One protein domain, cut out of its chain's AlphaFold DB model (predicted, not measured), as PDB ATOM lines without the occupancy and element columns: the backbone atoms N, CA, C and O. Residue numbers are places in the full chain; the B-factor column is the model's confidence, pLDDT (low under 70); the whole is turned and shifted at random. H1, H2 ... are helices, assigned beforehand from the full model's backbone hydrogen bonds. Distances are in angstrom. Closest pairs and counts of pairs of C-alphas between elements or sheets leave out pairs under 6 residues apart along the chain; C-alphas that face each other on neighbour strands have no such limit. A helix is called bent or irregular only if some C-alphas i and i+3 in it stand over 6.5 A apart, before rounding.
ATOM      1  N   LEU A  32     299.524 243.655 249.100       87.25
ATOM      2  CA  LEU A  32     298.135 243.231 248.928       87.25
ATOM      3  C   LEU A  32     297.649 242.367 250.102       87.25
ATOM      4  O   LEU A  32     296.498 242.490 250.507       87.25
ATOM      5  N   GLY A  33     298.522 241.535 250.678       84.31
ATOM      6  CA  GLY A  33     298.205 240.723 251.855       84.31
ATOM      7  C   GLY A  33     297.944 241.575 253.095       84.31
ATOM      8  O   GLY A  33     296.938 241.378 253.776       84.31
ATOM      9  N   TYR A  34     298.795 242.571 253.355       87.00
ATOM     10  CA  TYR A  34     298.582 243.507 254.462       87.00
ATOM     11  C   TYR A  34     297.317 244.348 254.283       87.00
ATOM     12  O   TYR A  34     296.557 244.506 255.235       87.00
ATOM     13  N   LEU A  35     297.062 244.845 253.068       88.50
ATOM     14  CA  LEU A  35     295.843 245.599 252.765       88.50
ATOM     15  C   LEU A  35     294.584 244.737 252.918       88.50
ATOM     16  O   LEU A  35     293.587 245.225 253.446       88.50
ATOM     17  N   CYS A  36     294.635 243.465 252.510       87.88
ATOM     18  CA  CYS A  36     293.542 242.513 252.704       87.88
ATOM     19  C   CYS A  36     293.236 242.326 254.191       87.88
ATOM     20  O   CYS A  36     292.110 242.556 254.614       87.88
ATOM     21  N   ASN A  37     294.251 242.000 254.993       87.19
ATOM     22  CA  ASN A  37     294.079 241.759 256.424       87.19
ATOM     23  C   ASN A  37     293.619 243.022 257.180       87.19
ATOM     24  O   ASN A  37     292.747 242.960 258.048       87.19
ATOM     25  N   PHE A  38     294.161 244.193 256.824       88.88
ATOM     26  CA  PHE A  38     293.694 245.472 257.357       88.88
ATOM     27  C   PHE A  38     292.223 245.719 257.005       88.88
ATOM     28  O   PHE A  38     291.437 246.082 257.878       88.88
ATOM     29  N   GLY A  39     291.847 245.483 255.745       87.88
ATOM     30  CA  GLY A  39     290.472 245.599 255.274       87.88
ATOM     31  C   GLY A  39     289.520 244.677 256.031       87.88
ATOM     32  O   GLY A  39     288.478 245.134 256.491       87.88
ATOM     33  N   GLU A  40     289.891 243.412 256.229       88.00
ATOM     34  CA  GLU A  40     289.109 242.438 256.998       88.00
ATOM     35  C   GLU A  40     288.908 242.880 258.449       88.00
ATOM     36  O   GLU A  40     287.778 242.879 258.938       88.00
ATOM     37  N   CYS A  41     289.969 243.329 259.126       86.38
ATOM     38  CA  CYS A  41     289.892 243.808 260.508       86.38
ATOM     39  C   CYS A  41     289.026 245.066 260.640       86.38
ATOM     40  O   CYS A  41     288.151 245.130 261.508       86.38
ATOM     41  N   LEU A  42     289.248 246.058 259.770       88.12
ATOM     42  CA  LEU A  42     288.465 247.295 259.737       88.12
ATOM     43  C   LEU A  42     286.980 246.974 259.545       88.12
ATOM     44  O   LEU A  42     286.111 247.531 260.215       88.12
ATOM     45  N   TYR A  43     286.694 246.035 258.649       85.19
ATOM     46  CA  TYR A  43     285.338 245.688 258.287       85.19
ATOM     47  C   TYR A  43     284.625 244.821 259.326       85.19
ATOM     48  O   TYR A  43     283.440 245.029 259.596       85.19
ATOM     49  N   ALA A  44     285.344 243.903 259.974       84.81
ATOM     50  CA  ALA A  44     284.847 243.192 261.145       84.81
ATOM     51  C   ALA A  44     284.508 244.171 262.277       84.81
ATOM     52  O   ALA A  44     283.425 244.081 262.854       84.81
ATOM     53  N   GLY A  45     285.382 245.148 262.543       83.25
ATOM     54  CA  GLY A  45     285.137 246.196 263.537       83.25
ATOM     55  C   GLY A  45     283.905 247.041 263.211       83.25
ATOM     56  O   GLY A  45     283.057 247.257 264.075       83.25
ATOM     57  N   PHE A  46     283.753 247.455 261.951       83.38
ATOM     58  CA  PHE A  46     282.574 248.192 261.495       83.38
ATOM     59  C   PHE A  46     281.283 247.372 261.626       83.38
ATOM     60  O   PHE A  46     280.272 247.878 262.112       83.38
ATOM     61  N   THR A  47     281.317 246.091 261.249       81.06
ATOM     62  CA  THR A  47     280.155 245.194 261.359       81.06
ATOM     63  C   THR A  47     279.767 244.979 262.821       81.06
ATOM     64  O   THR A  47     278.595 245.111 263.164       81.06
ATOM     65  N   LEU A  48     280.749 244.754 263.699       83.06
ATOM     66  CA  LEU A  48     280.533 244.636 265.140       83.06
ATOM     67  C   LEU A  48     279.916 245.909 265.725       83.06
ATOM     68  O   LEU A  48     278.963 245.830 266.496       83.06
ATOM     69  N   MET A  49     280.433 247.079 265.338       82.25
ATOM     70  CA  MET A  49     279.903 248.373 265.766       82.25
ATOM     71  C   MET A  49     278.434 248.521 265.365       82.25
ATOM     72  O   MET A  49     277.615 248.861 266.213       82.25
ATOM     73  N   ILE A  50     278.074 248.208 264.113       76.62
ATOM     74  CA  ILE A  50     276.673 248.224 263.671       76.62
ATOM     75  C   ILE A  50     275.834 247.266 264.515       76.62
ATOM     76  O   ILE A  50     274.778 247.664 264.994       76.62
ATOM     77  N   SER A  51     276.291 246.035 264.757       75.38
ATOM     78  CA  SER A  51     275.548 245.075 265.583       75.38
ATOM     79  C   SER A  51     275.324 245.578 267.016       75.38
ATOM     80  O   SER A  51     274.231 245.404 267.558       75.38
ATOM     81  N   VAL A  52     276.322 246.231 267.621       78.25
ATOM     82  CA  VAL A  52     276.229 246.812 268.972       78.25
ATOM     83  C   VAL A  52     275.295 248.021 268.999       78.25
ATOM     84  O   VAL A  52     274.447 248.106 269.889       78.25
ATOM     85  N   CYS A  53     275.398 248.931 268.028       72.12
ATOM     86  CA  CYS A  53     274.504 250.086 267.916       72.12
ATOM     87  C   CYS A  53     273.058 249.635 267.678       72.12
ATOM     88  O   CYS A  53     272.153 250.077 268.379       72.12
ATOM     89  N   SER A  54     272.846 248.663 266.787       68.00
ATOM     90  CA  SER A  54     271.539 248.043 266.552       68.00
ATOM     91  C   SER A  54     270.981 247.341 267.785       68.00
ATOM     92  O   SER A  54     269.770 247.330 267.976       68.00
ATOM     93  N   TYR A  55     271.824 246.768 268.649       68.62
ATOM     94  CA  TYR A  55     271.368 246.210 269.922       68.62
ATOM     95  C   TYR A  55     270.970 247.306 270.917       68.62
ATOM     96  O   TYR A  55     269.909 247.221 271.532       68.62
ATOM     97  N   SER A  56     271.822 248.319 271.062       70.50
ATOM     98  CA  SER A  56     271.709 249.344 272.106       70.50
ATOM     99  C   SER A  56     270.610 250.364 271.814       70.50
ATOM    100  O   SER A  56     270.006 250.889 272.742       70.50
ATOM    101  N   TRP A  57     270.331 250.623 270.533       69.94
ATOM    102  CA  TRP A  57     269.392 251.650 270.072       69.94
ATOM    103  C   TRP A  57     268.210 251.076 269.285       69.94
ATOM    104  O   TRP A  57     267.553 251.786 268.532       69.94
ATOM    105  N   LEU A  58     267.888 249.792 269.481       65.38
ATOM    106  CA  LEU A  58     266.752 249.146 268.809       65.38
ATOM    107  C   LEU A  58     265.398 249.810 269.133       65.38
ATOM    108  O   LEU A  58     264.458 249.718 268.351       65.38
ATOM    109  N   SER A  59     265.269 250.437 270.303       63.59
ATOM    110  CA  SER A  59     264.057 251.160 270.703       63.59
ATOM    111  C   SER A  59     263.938 252.542 270.055       63.59
ATOM    112  O   SER A  59     262.869 253.140 270.117       63.59
ATOM    113  N   ASP A  60     265.005 253.055 269.437       70.88
ATOM    114  CA  ASP A  60     265.034 254.379 268.825       70.88
ATOM    115  C   ASP A  60     264.607 254.311 267.349       70.88
ATOM    116  O   ASP A  60     265.249 253.674 266.505       70.88
ATOM    117  N   LEU A  61     263.502 254.984 267.021       70.00
ATOM    118  CA  LEU A  61     263.004 255.104 265.651       70.00
ATOM    119  C   LEU A  61     264.003 255.818 264.734       70.00
ATOM    120  O   LEU A  61     264.110 255.443 263.570       70.00
ATOM    121  N   GLN A  62     264.727 256.829 265.222       76.00
ATOM    122  CA  GLN A  62     265.668 257.590 264.395       76.00
ATOM    123  C   GLN A  62     266.828 256.703 263.947       76.00
ATOM    124  O   GLN A  62     267.219 256.728 262.778       76.00
ATOM    125  N   PHE A  63     267.330 255.862 264.853       74.44
ATOM    126  CA  PHE A  63     268.369 254.898 264.523       74.44
ATOM    127  C   PHE A  63     267.864 253.817 263.560       74.44
ATOM    128  O   PHE A  63     268.540 253.500 262.581       74.44
ATOM    129  N   PHE A  64     266.657 253.288 263.779       74.31
ATOM    130  CA  PHE A  64     266.057 252.319 262.860       74.31
ATOM    131  C   PHE A  64     265.806 252.905 261.463       74.31
ATOM    132  O   PHE A  64     266.114 252.266 260.460       74.31
ATOM    133  N   ALA A  65     265.321 254.145 261.384       74.44
ATOM    134  CA  ALA A  65     265.134 254.869 260.133       74.44
ATOM    135  C   ALA A  65     266.458 255.046 259.377       74.44
ATOM    136  O   ALA A  65     266.521 254.778 258.175       74.44
ATOM    137  N   TYR A  66     267.523 255.444 260.080       79.94
ATOM    138  CA  TYR A  66     268.872 255.531 259.521       79.94
ATOM    139  C   TYR A  66     269.358 254.168 259.013       79.94
ATOM    140  O   TYR A  66     269.818 254.050 257.876       79.94
ATOM    141  N   TYR A  67     269.195 253.117 259.820       78.56
ATOM    142  CA  TYR A  67     269.543 251.757 259.428       78.56
ATOM    143  C   TYR A  67     268.790 251.338 258.162       78.56
ATOM    144  O   TYR A  67     269.425 250.951 257.190       78.56
ATOM    145  N   CYS A  68     267.467 251.496 258.095       76.88
ATOM    146  CA  CYS A  68     266.684 251.158 256.905       76.88
ATOM    147  C   CYS A  68     267.077 251.969 255.658       76.88
ATOM    148  O   CYS A  68     266.955 251.475 254.538       76.88
ATOM    149  N   GLN A  69     267.565 253.201 255.801       81.81
ATOM    150  CA  GLN A  69     268.050 253.973 254.652       81.81
ATOM    151  C   GLN A  69     269.340 253.397 254.057       81.81
ATOM    152  O   GLN A  69     269.541 253.492 252.844       81.81
ATOM    153  N   HIS A  70     270.184 252.774 254.881       82.50
ATOM    154  CA  HIS A  70     271.518 252.329 254.478       82.50
ATOM    155  C   HIS A  70     271.718 250.807 254.468       82.50
ATOM    156  O   HIS A  70     272.695 250.341 253.884       82.50
ATOM    157  N   ALA A  71     270.796 250.026 255.039       79.81
ATOM    158  CA  ALA A  71     270.933 248.583 255.244       79.81
ATOM    159  C   ALA A  71     271.267 247.849 253.943       79.81
ATOM    160  O   ALA A  71     272.285 247.174 253.871       79.81
ATOM    161  N   ILE A  72     270.492 248.088 252.878       82.56
ATOM    162  CA  ILE A  72     270.703 247.466 251.560       82.56
ATOM    163  C   ILE A  72     272.107 247.772 251.018       82.56
ATOM    164  O   ILE A  72     272.798 246.880 250.523       82.56
ATOM    165  N   SER A  73     272.547 249.029 251.110       85.44
ATOM    166  CA  SER A  73     273.881 249.438 250.658       85.44
ATOM    167  C   SER A  73     274.984 248.766 251.473       85.44
ATOM    168  O   SER A  73     275.993 248.358 250.897       85.44
ATOM    169  N   TYR A  74     274.785 248.601 252.783       82.25
ATOM    170  CA  TYR A  74     275.718 247.872 253.635       82.25
ATOM    171  C   TYR A  74     275.812 246.403 253.232       82.25
ATOM    172  O   TYR A  74     276.923 245.937 252.992       82.25
ATOM    173  N   SER A  75     274.697 245.688 253.055       83.25
ATOM    174  CA  SER A  75     274.746 244.263 252.695       83.25
ATOM    175  C   SER A  75     275.391 244.039 251.317       83.25
ATOM    176  O   SER A  75     276.156 243.087 251.158       83.25
ATOM    177  N   TYR A  76     275.189 244.934 250.338       85.88
ATOM    178  CA  TYR A  76     275.929 244.884 249.065       85.88
ATOM    179  C   TYR A  76     277.431 245.126 249.238       85.88
ATOM    180  O   TYR A  76     278.233 244.397 248.651       85.88
ATOM    181  N   ALA A  77     277.820 246.114 250.050       86.56
ATOM    182  CA  ALA A  77     279.223 246.347 250.370       86.56
ATOM    183  C   ALA A  77     279.848 245.119 251.060       86.56
ATOM    184  O   ALA A  77     280.968 244.743 250.712       86.56
ATOM    185  N   HIS A  78     279.104 244.443 251.949       85.50
ATOM    186  CA  HIS A  78     279.554 243.220 252.630       85.50
ATOM    187  C   HIS A  78     279.843 242.118 251.628       85.50
ATOM    188  O   HIS A  78     280.930 241.549 251.641       85.50
ATOM    189  N   ILE A  79     278.891 241.846 250.738       89.25
ATOM    190  CA  ILE A  79     279.033 240.817 249.706       89.25
ATOM    191  C   ILE A  79     280.240 241.113 248.812       89.25
ATOM    192  O   ILE A  79     281.049 240.221 248.557       89.25
ATOM    193  N   PHE A  80     280.379 242.361 248.355       89.56
ATOM    194  CA  PHE A  80     281.465 242.753 247.461       89.56
ATOM    195  C   PHE A  80     282.841 242.606 248.120       89.56
ATOM    196  O   PHE A  80     283.744 242.009 247.533       89.56
ATOM    197  N   LEU A  81     282.997 243.099 249.352       89.75
ATOM    198  CA  LEU A  81     284.259 243.012 250.086       89.75
ATOM    199  C   LEU A  81     284.625 241.563 250.415       89.75
ATOM    200  O   LEU A  81     285.765 241.160 250.197       89.75
ATOM    201  N   LEU A  82     283.662 240.750 250.857       90.75
ATOM    202  CA  LEU A  82     283.883 239.330 251.147       90.75
ATOM    203  C   LEU A  82     284.292 238.541 249.904       90.75
ATOM    204  O   LEU A  82     285.183 237.691 249.975       90.75
ATOM    205  N   TRP A  83     283.677 238.832 248.756       90.31
ATOM    206  CA  TRP A  83     284.084 238.249 247.483       90.31
ATOM    207  C   TRP A  83     285.519 238.650 247.121       90.31
ATOM    208  O   TRP A  83     286.339 237.783 246.816       90.31
ATOM    209  N   PHE A  84     285.846 239.942 247.221       90.12
ATOM    210  CA  PHE A  84     287.183 240.457 246.927       90.12
ATOM    211  C   PHE A  84     288.257 239.823 247.824       90.12
ATOM    212  O   PHE A  84     289.270 239.336 247.317       90.12
ATOM    213  N   PHE A  85     288.015 239.734 249.136       91.06
ATOM    214  CA  PHE A  85     288.912 239.045 250.063       91.06
ATOM    215  C   PHE A  85     289.047 237.561 249.712       91.06
ATOM    216  O   PHE A  85     290.161 237.067 249.563       91.06
ATOM    217  N   SER A  86     287.948 236.855 249.440       90.88
ATOM    218  CA  SER A  86     288.000 235.434 249.056       90.88
ATOM    219  C   SER A  86     288.873 235.189 247.815       90.88
ATOM    220  O   SER A  86     289.635 234.222 247.773       90.88
ATOM    221  N   VAL A  87     288.832 236.085 246.820       90.94
ATOM    222  CA  VAL A  87     289.704 236.023 245.631       90.94
ATOM    223  C   VAL A  87     291.179 236.195 246.003       90.94
ATOM    224  O   VAL A  87     292.031 235.456 245.496       90.94
ATOM    225  N   ILE A  88     291.500 237.125 246.907       91.06
ATOM    226  CA  ILE A  88     292.869 237.309 247.408       91.06
ATOM    227  C   ILE A  88     293.343 236.038 248.118       91.06
ATOM    228  O   ILE A  88     294.418 235.529 247.798       91.06
ATOM    229  N   HIS A  89     292.536 235.459 249.009       91.31
ATOM    230  CA  HIS A  89     292.896 234.230 249.728       91.31
ATOM    231  C   HIS A  89     293.116 233.048 248.776       91.31
ATOM    232  O   HIS A  89     294.119 232.346 248.896       91.31
ATOM    233  N   CYS A  90     292.267 232.875 247.758       91.00
ATOM    234  CA  CYS A  90     292.466 231.871 246.702       91.00
ATOM    235  C   CYS A  90     293.762 232.094 245.906       91.00
ATOM    236  O   CYS A  90     294.465 231.141 245.549       91.00
ATOM    237  N   THR A  91     294.103 233.356 245.639       89.94
ATOM    238  CA  THR A  91     295.356 233.725 244.971       89.94
ATOM    239  C   THR A  91     296.550 233.303 245.829       89.94
ATOM    240  O   THR A  91     297.443 232.604 245.347       89.94
ATOM    241  N   TYR A  92     296.527 233.628 247.123       88.06
ATOM    242  CA  TYR A  92     297.546 233.227 248.093       88.06
ATOM    243  C   TYR A  92     297.663 231.710 248.264       88.06
ATOM    244  O   TYR A  92     298.779 231.188 248.281       88.06
ATOM    245  N   ALA A  93     296.541 230.986 248.301       89.69
ATOM    246  CA  ALA A  93     296.527 229.525 248.319       89.69
ATOM    247  C   ALA A  93     297.255 228.945 247.098       89.69
ATOM    248  O   ALA A  93     298.123 228.081 247.236       89.69
ATOM    249  N   THR A  94     296.949 229.466 245.906       87.25
ATOM    250  CA  THR A  94     297.543 229.013 244.641       87.25
ATOM    251  C   THR A  94     299.043 229.289 244.587       87.25
ATOM    252  O   THR A  94     299.819 228.425 244.172       87.25
ATOM    253  N   PHE A  95     299.468 230.483 245.014       83.25
ATOM    254  CA  PHE A  95     300.887 230.829 245.083       83.25
ATOM    255  C   PHE A  95     301.621 229.963 246.102       83.25
ATOM    256  O   PHE A  95     302.625 229.353 245.740       83.25
ATOM    257  N   SER A  96     301.095 229.836 247.324       82.38
ATOM    258  CA  SER A  96     301.675 228.991 248.373       82.38
ATOM    259  C   SER A  96     301.852 227.551 247.889       82.38
ATOM    260  O   SER A  96     302.940 227.003 248.023       82.38
ATOM    261  N   PHE A  97     300.862 226.966 247.210       82.12
ATOM    262  CA  PHE A  97     300.963 225.588 246.716       82.12
ATOM    263  C   PHE A  97     302.142 225.370 245.752       82.12
ATOM    264  O   PHE A  97     302.690 224.268 245.657       82.12
ATOM    265  N   LYS A  98     302.530 226.421 245.020       76.81
ATOM    266  CA  LYS A  98     303.628 226.392 244.047       76.81
ATOM    267  C   LYS A  98     304.976 226.803 244.642       76.81
ATOM    268  O   LYS A  98     306.004 226.406 244.095       76.81
ATOM    269  N   THR A  99     304.993 227.597 245.712       71.31
ATOM    270  CA  THR A  99     306.223 228.170 246.282       71.31
ATOM    271  C   THR A  99     306.693 227.471 247.554       71.31
ATOM    272  O   THR A  99     307.902 227.404 247.779       71.31
ATOM    273  N   THR A 100     305.789 226.916 248.367       70.19
ATOM    274  CA  THR A 100     306.132 226.277 249.643       70.19
ATOM    275  C   THR A 100     306.178 224.754 249.513       70.19
ATOM    276  O   THR A 100     305.354 224.132 248.844       70.19
ATOM    277  N   LYS A 101     307.159 224.122 250.175       67.62
ATOM    278  CA  LYS A 101     307.219 222.652 250.310       67.62
ATOM    279  C   LYS A 101     306.113 222.132 251.237       67.62
ATOM    280  O   LYS A 101     305.645 221.011 251.085       67.62
ATOM    281  N   ILE A 102     305.708 222.962 252.197       73.88
ATOM    282  CA  ILE A 102     304.686 222.649 253.189       73.88
ATOM    283  C   ILE A 102     303.362 223.209 252.704       73.88
ATOM    284  O   ILE A 102     303.199 224.422 252.558       73.88
ATOM    285  N   HIS A 103     302.410 222.310 252.483       83.25
ATOM    286  CA  HIS A 103     301.083 222.656 251.985       83.25
ATOM    287  C   HIS A 103     300.116 223.113 253.090       83.25
ATOM    288  O   HIS A 103     298.999 223.513 252.778       83.25
ATOM    289  N   LEU A 104     300.534 223.113 254.365       85.75
ATOM    290  CA  LEU A 104     299.703 223.559 255.492       85.75
ATOM    291  C   LEU A 104     299.196 224.996 255.302       85.75
ATOM    292  O   LEU A 104     297.999 225.230 255.420       85.75
ATOM    293  N   ALA A 105     300.073 225.938 254.942       85.44
ATOM    294  CA  ALA A 105     299.662 227.318 254.679       85.44
ATOM    295  C   ALA A 105     298.658 227.407 253.519       85.44
ATOM    296  O   ALA A 105     297.677 228.137 253.604       85.44
ATOM    297  N   SER A 106     298.854 226.614 252.459       89.06
ATOM    298  CA  SER A 106     297.928 226.562 251.324       89.06
ATOM    299  C   SER A 106     296.545 226.056 251.743       89.06
ATOM    300  O   SER A 106     295.539 226.627 251.338       89.06
ATOM    301  N   ILE A 107     296.493 225.011 252.577       91.00
ATOM    302  CA  ILE A 107     295.242 224.460 253.119       91.00
ATOM    303  C   ILE A 107     294.525 225.509 253.974       91.00
ATOM    304  O   ILE A 107     293.322 225.705 253.819       91.00
ATOM    305  N   LEU A 108     295.256 226.217 254.836       92.88
ATOM    306  CA  LEU A 108     294.688 227.262 255.684       92.88
ATOM    307  C   LEU A 108     294.131 228.440 254.862       92.88
ATOM    308  O   LEU A 108     293.018 228.886 255.136       92.88
ATOM    309  N   TYR A 109     294.817 228.877 253.798       92.69
ATOM    310  CA  TYR A 109     294.269 229.879 252.874       92.69
ATOM    311  C   TYR A 109     292.981 229.406 252.180       92.69
ATOM    312  O   TYR A 109     292.061 230.202 252.003       92.69
ATOM    313  N   ILE A 110     292.875 228.120 251.816       93.56
ATOM    314  CA  ILE A 110     291.641 227.556 251.239       93.56
ATOM    315  C   ILE A 110     290.503 227.590 252.262       93.56
ATOM    316  O   ILE A 110     289.407 228.035 251.932       93.56
ATOM    317  N   ILE A 111     290.754 227.154 253.502       94.06
ATOM    318  CA  ILE A 111     289.755 227.201 254.584       94.06
ATOM    319  C   ILE A 111     289.271 228.639 254.795       94.06
ATOM    320  O   ILE A 111     288.070 228.884 254.889       94.06
ATOM    321  N   SER A 112     290.196 229.596 254.798       93.38
ATOM    322  CA  SER A 112     289.871 231.010 254.938       93.38
ATOM    323  C   SER A 112     289.021 231.545 253.776       93.38
ATOM    324  O   SER A 112     288.009 232.207 253.997       93.38
ATOM    325  N   ALA A 113     289.339 231.175 252.530       91.75
ATOM    326  CA  ALA A 113     288.502 231.515 251.379       91.75
ATOM    327  C   ALA A 113     287.086 230.913 251.489       91.75
ATOM    328  O   ALA A 113     286.102 231.576 251.162       91.75
ATOM    329  N   VAL A 114     286.957 229.681 251.998       92.62
ATOM    330  CA  VAL A 114     285.652 229.045 252.251       92.62
ATOM    331  C   VAL A 114     284.853 229.816 253.303       92.62
ATOM    332  O   VAL A 114     283.658 230.035 253.108       92.62
ATOM    333  N   PHE A 115     285.485 230.287 254.382       93.44
ATOM    334  CA  PHE A 115     284.818 231.152 255.361       93.44
ATOM    335  C   PHE A 115     284.320 232.457 254.738       93.44
ATOM    336  O   PHE A 115     283.195 232.865 255.032       93.44
ATOM    337  N   GLY A 116     285.082 233.050 253.816       91.06
ATOM    338  CA  GLY A 116     284.650 234.227 253.056       91.06
ATOM    339  C   GLY A 116     283.413 233.968 252.200       91.06
ATOM    340  O   GLY A 116     282.470 234.760 252.217       91.06
ATOM    341  N   ILE A 117     283.355 232.813 251.532       90.50
ATOM    342  CA  ILE A 117     282.177 232.389 250.762       90.50
ATOM    343  C   ILE A 117     280.965 232.192 251.682       90.50
ATOM    344  O   ILE A 117     279.876 232.679 251.374       90.50
ATOM    345  N   ILE A 118     281.132 231.522 252.827       92.94
ATOM    346  CA  ILE A 118     280.045 231.312 253.797       92.94
ATOM    347  C   ILE A 118     279.540 232.659 254.336       92.94
ATOM    348  O   ILE A 118     278.333 232.896 254.365       92.94
ATOM    349  N   ALA A 119     280.441 233.572 254.701       90.81
ATOM    350  CA  ALA A 119     280.085 234.915 255.153       90.81
ATOM    351  C   ALA A 119     279.346 235.718 254.063       90.81
ATOM    352  O   ALA A 119     278.426 236.486 254.369       90.81
ATOM    353  N   ALA A 120     279.705 235.530 252.788       89.00
ATOM    354  CA  ALA A 120     279.018 236.161 251.665       89.00
ATOM    355  C   ALA A 120     277.599 235.601 251.496       89.00
ATOM    356  O   ALA A 120     276.658 236.374 251.326       89.00
ATOM    357  N   ILE A 121     277.416 234.280 251.620       90.00
ATOM    358  CA  ILE A 121     276.089 233.640 251.608       90.00
ATOM    359  C   ILE A 121     275.223 234.179 252.749       90.00
ATOM    360  O   ILE A 121     274.074 234.550 252.514       90.00
ATOM    361  N   ILE A 122     275.769 234.288 253.964       89.25
ATOM    362  CA  ILE A 122     275.059 234.894 255.100       89.25
ATOM    363  C   ILE A 122     274.653 236.335 254.765       89.25
ATOM    364  O   ILE A 122     273.503 236.701 254.981       89.25
ATOM    365  N   SER A 123     275.542 237.123 254.152       87.44
ATOM    366  CA  SER A 123     275.238 238.502 253.737       87.44
ATOM    367  C   SER A 123     274.144 238.588 252.660       87.44
ATOM    368  O   SER A 123     273.356 239.532 252.645       87.44
ATOM    369  N   PHE A 124     274.045 237.598 251.768       86.31
ATOM    370  CA  PHE A 124     272.927 237.494 250.822       86.31
ATOM    371  C   PHE A 124     271.603 237.161 251.514       86.31
ATOM    372  O   PHE A 124     270.550 237.646 251.095       86.31
ATOM    373  N   LEU A 125     271.636 236.328 252.557       84.81
ATOM    374  CA  LEU A 125     270.450 236.018 253.351       84.81
ATOM    375  C   LEU A 125     269.982 237.247 254.137       84.81
ATOM    376  O   LEU A 125     268.786 237.532 254.127       84.81
ATOM    377  N   THR A 126     270.902 238.010 254.737       81.31
ATOM    378  CA  THR A 126     270.558 239.255 255.443       81.31
ATOM    379  C   THR A 126     270.034 240.322 254.485       81.31
ATOM    380  O   THR A 126     269.037 240.953 254.804       81.31
ATOM    381  N   LEU A 127     270.589 240.444 253.269       84.19
ATOM    382  CA  LEU A 127     270.115 241.396 252.252       84.19
ATOM    383  C   LEU A 127     268.612 241.253 251.957       84.19
ATOM    384  O   LEU A 127     267.906 242.254 251.836       84.19
ATOM    385  N   LYS A 128     268.104 240.019 251.838       81.00
ATOM    386  CA  LYS A 128     266.666 239.788 251.610       81.00
ATOM    387  C   LYS A 128     265.823 240.300 252.773       81.00
ATOM    388  O   LYS A 128     264.767 240.890 252.552       81.00
ATOM    389  N   THR A 129     266.288 240.079 253.997       75.44
ATOM    390  CA  THR A 129     265.611 240.548 255.203       75.44
ATOM    391  C   THR A 129     265.668 242.068 255.313       75.44
ATOM    392  O   THR A 129     264.645 242.700 255.559       75.44
ATOM    393  N   ASP A 130     266.825 242.668 255.036       81.25
ATOM    394  CA  ASP A 130     267.009 244.117 255.018       81.25
ATOM    395  C   ASP A 130     266.028 244.759 254.032       81.25
ATOM    396  O   ASP A 130     265.309 245.689 254.388       81.25
ATOM    397  N   MET A 131     265.890 244.204 252.822       80.88
ATOM    398  CA  MET A 131     264.889 244.657 251.847       80.88
ATOM    399  C   MET A 131     263.452 244.578 252.381       80.88
ATOM    400  O   MET A 131     262.658 245.492 252.135       80.88
ATOM    401  N   ALA A 132     263.104 243.522 253.123       78.44
ATOM    402  CA  ALA A 132     261.791 243.401 253.751       78.44
ATOM    403  C   ALA A 132     261.575 244.499 254.805       78.44
ATOM    404  O   ALA A 132     260.543 245.170 254.773       78.44
ATOM    405  N   TYR A 133     262.566 244.760 255.662       74.56
ATOM    406  CA  TYR A 133     262.497 245.822 256.670       74.56
ATOM    407  C   TYR A 133     262.394 247.213 256.064       74.56
ATOM    408  O   TYR A 133     261.547 247.998 256.482       74.56
ATOM    409  N   VAL A 134     263.194 247.508 255.037       80.06
ATOM    410  CA  VAL A 134     263.104 248.780 254.310       80.06
ATOM    411  C   VAL A 134     261.713 248.959 253.710       80.06
ATOM    412  O   VAL A 134     261.144 250.047 253.778       80.06
ATOM    413  N   THR A 135     261.141 247.895 253.147       79.25
ATOM    414  CA  THR A 135     259.799 247.939 252.555       79.25
ATOM    415  C   THR A 135     258.724 248.166 253.618       79.25
ATOM    416  O   THR A 135     257.837 248.993 253.415       79.25
ATOM    417  N   MET A 136     258.815 247.486 254.765       73.19
ATOM    418  CA  MET A 136     257.896 247.671 255.892       73.19
ATOM    419  C   MET A 136     257.995 249.086 256.470       73.19
ATOM    420  O   MET A 136     256.969 249.739 256.642       73.19
ATOM    421  N   TYR A 137     259.208 249.599 256.696       74.88
ATOM    422  CA  TYR A 137     259.438 250.966 257.173       74.88
ATOM    423  C   TYR A 137     258.869 252.019 256.211       74.88
ATOM    424  O   TYR A 137     258.221 252.969 256.638       74.88
ATOM    425  N   ARG A 138     259.065 251.844 254.895       76.75
ATOM    426  CA  ARG A 138     258.547 252.776 253.877       76.75
ATOM    427  C   ARG A 138     257.027 252.745 253.732       76.75
ATOM    428  O   ARG A 138     256.459 253.738 253.289       76.75
ATOM    429  N   ARG A 139     256.387 251.610 254.021       70.38
ATOM    430  CA  ARG A 139     254.938 251.438 253.846       70.38
ATOM    431  C   ARG A 139     254.142 252.070 254.983       70.38
ATOM    432  O   ARG A 139     253.082 252.623 254.713       70.38
ATOM    433  N   ASP A 140     254.637 251.986 256.211       67.06
ATOM    434  CA  ASP A 140     254.033 252.633 257.372       67.06
ATOM    435  C   ASP A 140     255.080 252.713 258.490       67.06
ATOM    436  O   ASP A 140     255.522 251.687 258.969       67.06
ATOM    437  N   GLY A 141     255.546 253.887 258.913       61.66
ATOM    438  CA  GLY A 141     256.504 253.971 260.031       61.66
ATOM    439  C   GLY A 141     255.875 253.640 261.393       61.66
ATOM    440  O   GLY A 141     256.596 253.385 262.361       61.66
ATOM    441  N   ALA A 142     254.539 253.628 261.472       62.53
ATOM    442  CA  ALA A 142     253.790 253.508 262.718       62.53
ATOM    443  C   ALA A 142     253.841 252.104 263.340       62.53
ATOM    444  O   ALA A 142     253.637 251.968 264.538       62.53
ATOM    445  N   TRP A 143     254.201 251.045 262.601       64.81
ATOM    446  CA  TRP A 143     254.436 249.732 263.234       64.81
ATOM    447  C   TRP A 143     255.691 249.724 264.134       64.81
ATOM    448  O   TRP A 143     255.840 248.836 264.981       64.81
ATOM    449  N   TRP A 144     256.592 250.707 263.977       66.50
ATOM    450  CA  TRP A 144     257.807 250.872 264.790       66.50
ATOM    451  C   TRP A 144     257.638 251.828 265.981       66.50
ATOM    452  O   TRP A 144     258.378 251.731 266.961       66.50
ATOM    453  N   VAL A 145     256.663 252.737 265.945       63.97
ATOM    454  CA  VAL A 145     256.366 253.692 267.028       63.97
ATOM    455  C   VAL A 145     255.058 253.236 267.674       63.97
ATOM    456  O   VAL A 145     254.026 253.284 267.035       63.97
ATOM    457  N   ARG A 157     259.813 242.674 268.924       68.06
ATOM    458  CA  ARG A 157     260.989 243.238 268.234       68.06
ATOM    459  C   ARG A 157     262.265 242.529 268.658       68.06
ATOM    460  O   ARG A 157     263.171 242.357 267.855       68.06
ATOM    461  N   LYS A 158     262.383 242.094 269.909       63.59
ATOM    462  CA  LYS A 158     263.546 241.295 270.316       63.59
ATOM    463  C   LYS A 158     263.501 239.929 269.640       63.59
ATOM    464  O   LYS A 158     264.495 239.560 269.023       63.59
ATOM    465  N   ASP A 159     262.350 239.265 269.639       64.12
ATOM    466  CA  ASP A 159     262.196 237.914 269.081       64.12
ATOM    467  C   ASP A 159     262.348 237.872 267.558       64.12
ATOM    468  O   ASP A 159     262.996 236.979 267.016       64.12
ATOM    469  N   THR A 160     261.826 238.882 266.860       64.38
ATOM    470  CA  THR A 160     261.960 238.973 265.402       64.38
ATOM    471  C   THR A 160     263.389 239.337 265.006       64.38
ATOM    472  O   THR A 160     263.885 238.832 264.009       64.38
ATOM    473  N   PHE A 161     264.089 240.181 265.777       65.31
ATOM    474  CA  PHE A 161     265.414 240.680 265.395       65.31
ATOM    475  C   PHE A 161     266.586 239.851 265.945       65.31
ATOM    476  O   PHE A 161     267.696 239.977 265.430       65.31
ATOM    477  N   LEU A 162     266.397 239.011 266.970       62.81
ATOM    478  CA  LEU A 162     267.469 238.180 267.544       62.81
ATOM    479  C   LEU A 162     268.108 237.206 266.533       62.81
ATOM    480  O   LEU A 162     269.338 237.149 266.478       62.81
ATOM    481  N   PRO A 163     267.337 236.462 265.712       56.69
ATOM    482  CA  PRO A 163     267.905 235.541 264.727       56.69
ATOM    483  C   PRO A 163     268.767 236.253 263.677       56.69
ATOM    484  O   PRO A 163     269.809 235.741 263.274       56.69
ATOM    485  N   PHE A 164     268.387 237.469 263.280       63.25
ATOM    486  CA  PHE A 164     269.162 238.277 262.334       63.25
ATOM    487  C   PHE A 164     270.449 238.815 262.961       63.25
ATOM    488  O   PHE A 164     271.504 238.786 262.333       63.25
ATOM    489  N   ARG A 165     270.401 239.185 264.245       69.75
ATOM    490  CA  ARG A 165     271.604 239.544 265.012       69.75
ATOM    491  C   ARG A 165     272.578 238.377 265.130       69.75
ATOM    492  O   ARG A 165     273.783 238.588 265.048       69.75
ATOM    493  N   ALA A 166     272.078 237.152 265.290       76.62
ATOM    494  CA  ALA A 166     272.932 235.968 265.325       76.62
ATOM    495  C   ALA A 166     273.675 235.764 263.994       76.62
ATOM    496  O   ALA A 166     274.852 235.407 264.010       76.62
ATOM    497  N   LEU A 167     273.032 236.054 262.856       82.00
ATOM    498  CA  LEU A 167     273.675 236.012 261.538       82.00
ATOM    499  C   LEU A 167     274.747 237.099 261.375       82.00
ATOM    500  O   LEU A 167     275.830 236.805 260.870       82.00
ATOM    501  N   ASP A 168     274.496 238.323 261.846       78.56
ATOM    502  CA  ASP A 168     275.487 239.409 261.813       78.56
ATOM    503  C   ASP A 168     276.708 239.130 262.697       78.56
ATOM    504  O   ASP A 168     277.852 239.362 262.285       78.56
ATOM    505  N   ILE A 169     276.483 238.574 263.891       83.88
ATOM    506  CA  ILE A 169     277.554 238.139 264.791       83.88
ATOM    507  C   ILE A 169     278.331 236.987 264.152       83.88
ATOM    508  O   ILE A 169     279.556 237.052 264.083       83.88
ATOM    509  N   ALA A 170     277.645 235.964 263.629       87.19
ATOM    510  CA  ALA A 170     278.289 234.836 262.958       87.19
ATOM    511  C   ALA A 170     279.146 235.301 261.775       87.19
ATOM    512  O   ALA A 170     280.293 234.883 261.636       87.19
ATOM    513  N   ARG A 171     278.632 236.230 260.964       87.06
ATOM    514  CA  ARG A 171     279.375 236.861 259.870       87.06
ATOM    515  C   ARG A 171     280.619 237.596 260.367       87.06
ATOM    516  O   ARG A 171     281.690 237.418 259.798       87.06
ATOM    517  N   THR A 172     280.497 238.384 261.433       87.62
ATOM    518  CA  THR A 172     281.632 239.100 262.035       87.62
ATOM    519  C   THR A 172     282.703 238.131 262.534       87.62
ATOM    520  O   THR A 172     283.886 238.319 262.262       87.62
ATOM    521  N   VAL A 173     282.289 237.055 263.208       90.62
ATOM    522  CA  VAL A 173     283.189 235.995 263.677       90.62
ATOM    523  C   VAL A 173     283.898 235.325 262.503       90.62
ATOM    524  O   VAL A 173     285.107 235.128 262.569       90.62
ATOM    525  N   LEU A 174     283.192 235.025 261.408       92.19
ATOM    526  CA  LEU A 174     283.808 234.453 260.208       92.19
ATOM    527  C   LEU A 174     284.872 235.381 259.611       92.19
ATOM    528  O   LEU A 174     285.960 234.906 259.304       92.19
ATOM    529  N   ILE A 175     284.612 236.689 259.514       89.44
ATOM    530  CA  ILE A 175     285.594 237.666 259.004       89.44
ATOM    531  C   ILE A 175     286.823 237.740 259.922       89.44
ATOM    532  O   ILE A 175     287.954 237.768 259.440       89.44
ATOM    533  N   LEU A 176     286.630 237.720 261.244       90.25
ATOM    534  CA  LEU A 176     287.745 237.685 262.196       90.25
ATOM    535  C   LEU A 176     288.563 236.397 262.069       90.25
ATOM    536  O   LEU A 176     289.792 236.444 262.083       90.25
ATOM    537  N   LEU A 177     287.901 235.248 261.915       91.88
ATOM    538  CA  LEU A 177     288.578 233.975 261.685       91.88
ATOM    539  C   LEU A 177     289.362 233.989 260.371       91.88
ATOM    540  O   LEU A 177     290.484 233.491 260.356       91.88
ATOM    541  N   MET A 178     288.827 234.589 259.303       92.56
ATOM    542  CA  MET A 178     289.559 234.768 258.045       92.56
ATOM    543  C   MET A 178     290.845 235.566 258.251       92.56
ATOM    544  O   MET A 178     291.914 235.089 257.875       92.56
ATOM    545  N   ALA A 179     290.762 236.722 258.916       89.56
ATOM    546  CA  ALA A 179     291.917 237.576 259.194       89.56
ATOM    547  C   ALA A 179     292.986 236.838 260.015       89.56
ATOM    548  O   ALA A 179     294.169 236.813 259.668       89.56
ATOM    549  N   VAL A 180     292.568 236.152 261.083       91.81
ATOM    550  CA  VAL A 180     293.471 235.375 261.943       91.81
ATOM    551  C   VAL A 180     294.130 234.237 261.160       91.81
ATOM    552  O   VAL A 180     295.355 234.101 261.187       91.81
ATOM    553  N   ILE A 181     293.349 233.441 260.425       92.44
ATOM    554  CA  ILE A 181     293.872 232.330 259.620       92.44
ATOM    555  C   ILE A 181     294.818 232.854 258.540       92.44
ATOM    556  O   ILE A 181     295.867 232.246 258.317       92.44
ATOM    557  N   PHE A 182     294.506 233.985 257.909       89.25
ATOM    558  CA  PHE A 182     295.374 234.614 256.921       89.25
ATOM    559  C   PHE A 182     296.732 234.976 257.520       89.25
ATOM    560  O   PHE A 182     297.760 234.577 256.976       89.25
ATOM    561  N   VAL A 183     296.756 235.646 258.678       89.06
ATOM    562  CA  VAL A 183     298.000 235.998 259.383       89.06
ATOM    563  C   VAL A 183     298.809 234.753 259.743       89.06
ATOM    564  O   VAL A 183     300.018 234.715 259.505       89.06
ATOM    565  N   PHE A 184     298.171 233.712 260.282       89.06
ATOM    566  CA  PHE A 184     298.864 232.458 260.592       89.06
ATOM    567  C   PHE A 184     299.447 231.800 259.335       89.06
ATOM    568  O   PHE A 184     300.616 231.414 259.320       89.06
ATOM    569  N   SER A 185     298.668 231.732 258.257       87.69
ATOM    570  CA  SER A 185     299.089 231.158 256.972       87.69
ATOM    571  C   SER A 185     300.257 231.929 256.359       87.69
ATOM    572  O   SER A 185     301.201 231.331 255.829       87.69
ATOM    573  N   PHE A 186     300.225 233.256 256.473       84.88
ATOM    574  CA  PHE A 186     301.272 234.148 255.988       84.88
ATOM    575  C   PHE A 186     302.581 233.945 256.751       84.88
ATOM    576  O   PHE A 186     303.631 233.782 256.132       84.88
ATOM    577  N   ASN A 187     302.519 233.834 258.081       83.69
ATOM    578  CA  ASN A 187     303.692 233.561 258.914       83.69
ATOM    579  C   ASN A 187     304.306 232.180 258.643       83.69
ATOM    580  O   ASN A 187     305.525 232.077 258.509       83.69
ATOM    581  N   ILE A 188     303.489 231.131 258.484       81.88
ATOM    582  CA  ILE A 188     303.972 229.776 258.140       81.88
ATOM    583  C   ILE A 188     304.661 229.765 256.768       81.88
ATOM    584  O   ILE A 188     305.623 229.031 256.543       81.88
ATOM    585  N   SER A 189     304.188 230.600 255.844       76.06
ATOM    586  CA  SER A 189     304.769 230.730 254.504       76.06
ATOM    587  C   SER A 189     306.091 231.511 254.488       76.06
ATOM    588  O   SER A 189     306.742 231.567 253.443       76.06
ATOM    589  N   SER A 190     306.497 232.121 255.608       73.88
ATOM    590  CA  SER A 190     307.689 232.967 255.671       73.88
ATOM    591  C   SER A 190     309.000 232.157 255.619       73.88
ATOM    592  O   SER A 190     309.059 231.009 256.078       73.88
ATOM    593  N   PRO A 191     310.089 232.731 255.073       68.00
ATOM    594  CA  PRO A 191     311.396 232.072 255.046       68.00
ATOM    595  C   PRO A 191     311.947 231.785 256.446       68.00
ATOM    596  O   PRO A 191     312.567 230.743 256.655       68.00
ATOM    597  N   ASP A 192     311.703 232.688 257.397       66.00
ATOM    598  CA  ASP A 192     312.223 232.584 258.760       66.00
ATOM    599  C   ASP A 192     311.562 231.434 259.520       66.00
ATOM    600  O   ASP A 192     312.266 230.618 260.108       66.00
TER     601      ASP A 192
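What this domain is: This is residues 32 to 145 and 157 to 192 of the 200 residues of an uncharacterized protein of Trichomonas vaginalis (UniProt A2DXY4). You are looking at a long rod, an up-and-down bundle of four helical pieces, H1, H2b, H3 and H4, each running against the one before it in the chain. H2b and H3 form a long hairpin, H1 and H4 lie side by side along it, and the short arm H2a turns off at a bend near one end. The printed part has 150 residues with four named helices, H1 to H4 in order, and no named strand: all helix. It is only just loose, close to compact, with a radius of gyration of the C-alphas of 18.0 A and spans of 63 by 24 by 23 A.

Where its parts are: Find C-alpha 32 at (298.135, 243.231, 248.928); from there H1 runs 35.7 A to residue 56. H2, residues 61 to 99, was assigned as one helix by its hydrogen bonds but is bent, with C-alphas 69 and 72 7.7 A apart: read it as H2a, residues 61 to 69, 12.2 A, and H2b, residues 72 to 99, 40.8 A. H3, residues 104 to 139, spans 52.8 A. H4 runs 46.2 A from residue 157 to C-alpha 188 at (303.972, 229.776, 258.140); it has a kink of 31 degrees near residue 164 and is only just irregular, C-alphas 160 and 163 being 6.9 A apart.

How they stand to each other: Look first at H1, which touches H4 at a shallow tilt of 20 degrees, opposite ways, with Ala 44 and Thr 172 the closest C-alphas at 5.3 A. With residues 33 to 40 alone H1 touches H2b, closest at the C-alphas of Cys 36 and Phe 85, 6.4 A. H2a touches residues 130 to 137 of H3 at a steep tilt of 64 degrees, closest at the C-alphas of Cys 68 and Val 134, 5.0 A. H2b and H3, a helical hairpin, touch at a shallow tilt of 9 degrees, closest at the C-alphas of Ala 93 and Ser 106, 4.4 A. H3 touches H4, closest at the C-alphas of Ala 105 and Ser 185, 4.5 A, while H1 and H3 are apart. Every O i to N i+4 pair is within hydrogen-bond range in H1, H2a and H2b; in H3 31 of 32 are, and in H4 26 of 28.

The domain as a whole: The C-alphas of Lys 101 and Ala 142 are the two farthest apart, 62.9 A. Residues 146 to 156 are not printed, and C-alphas 145 and 157 are 11.5 A apart across this cut. The links H1 to H2 and H2 to H3 are tight. Mean pLDDT of the printed part is 81.5; 23 residues are under 70, among them residues 140 to 145 and 157 to 165.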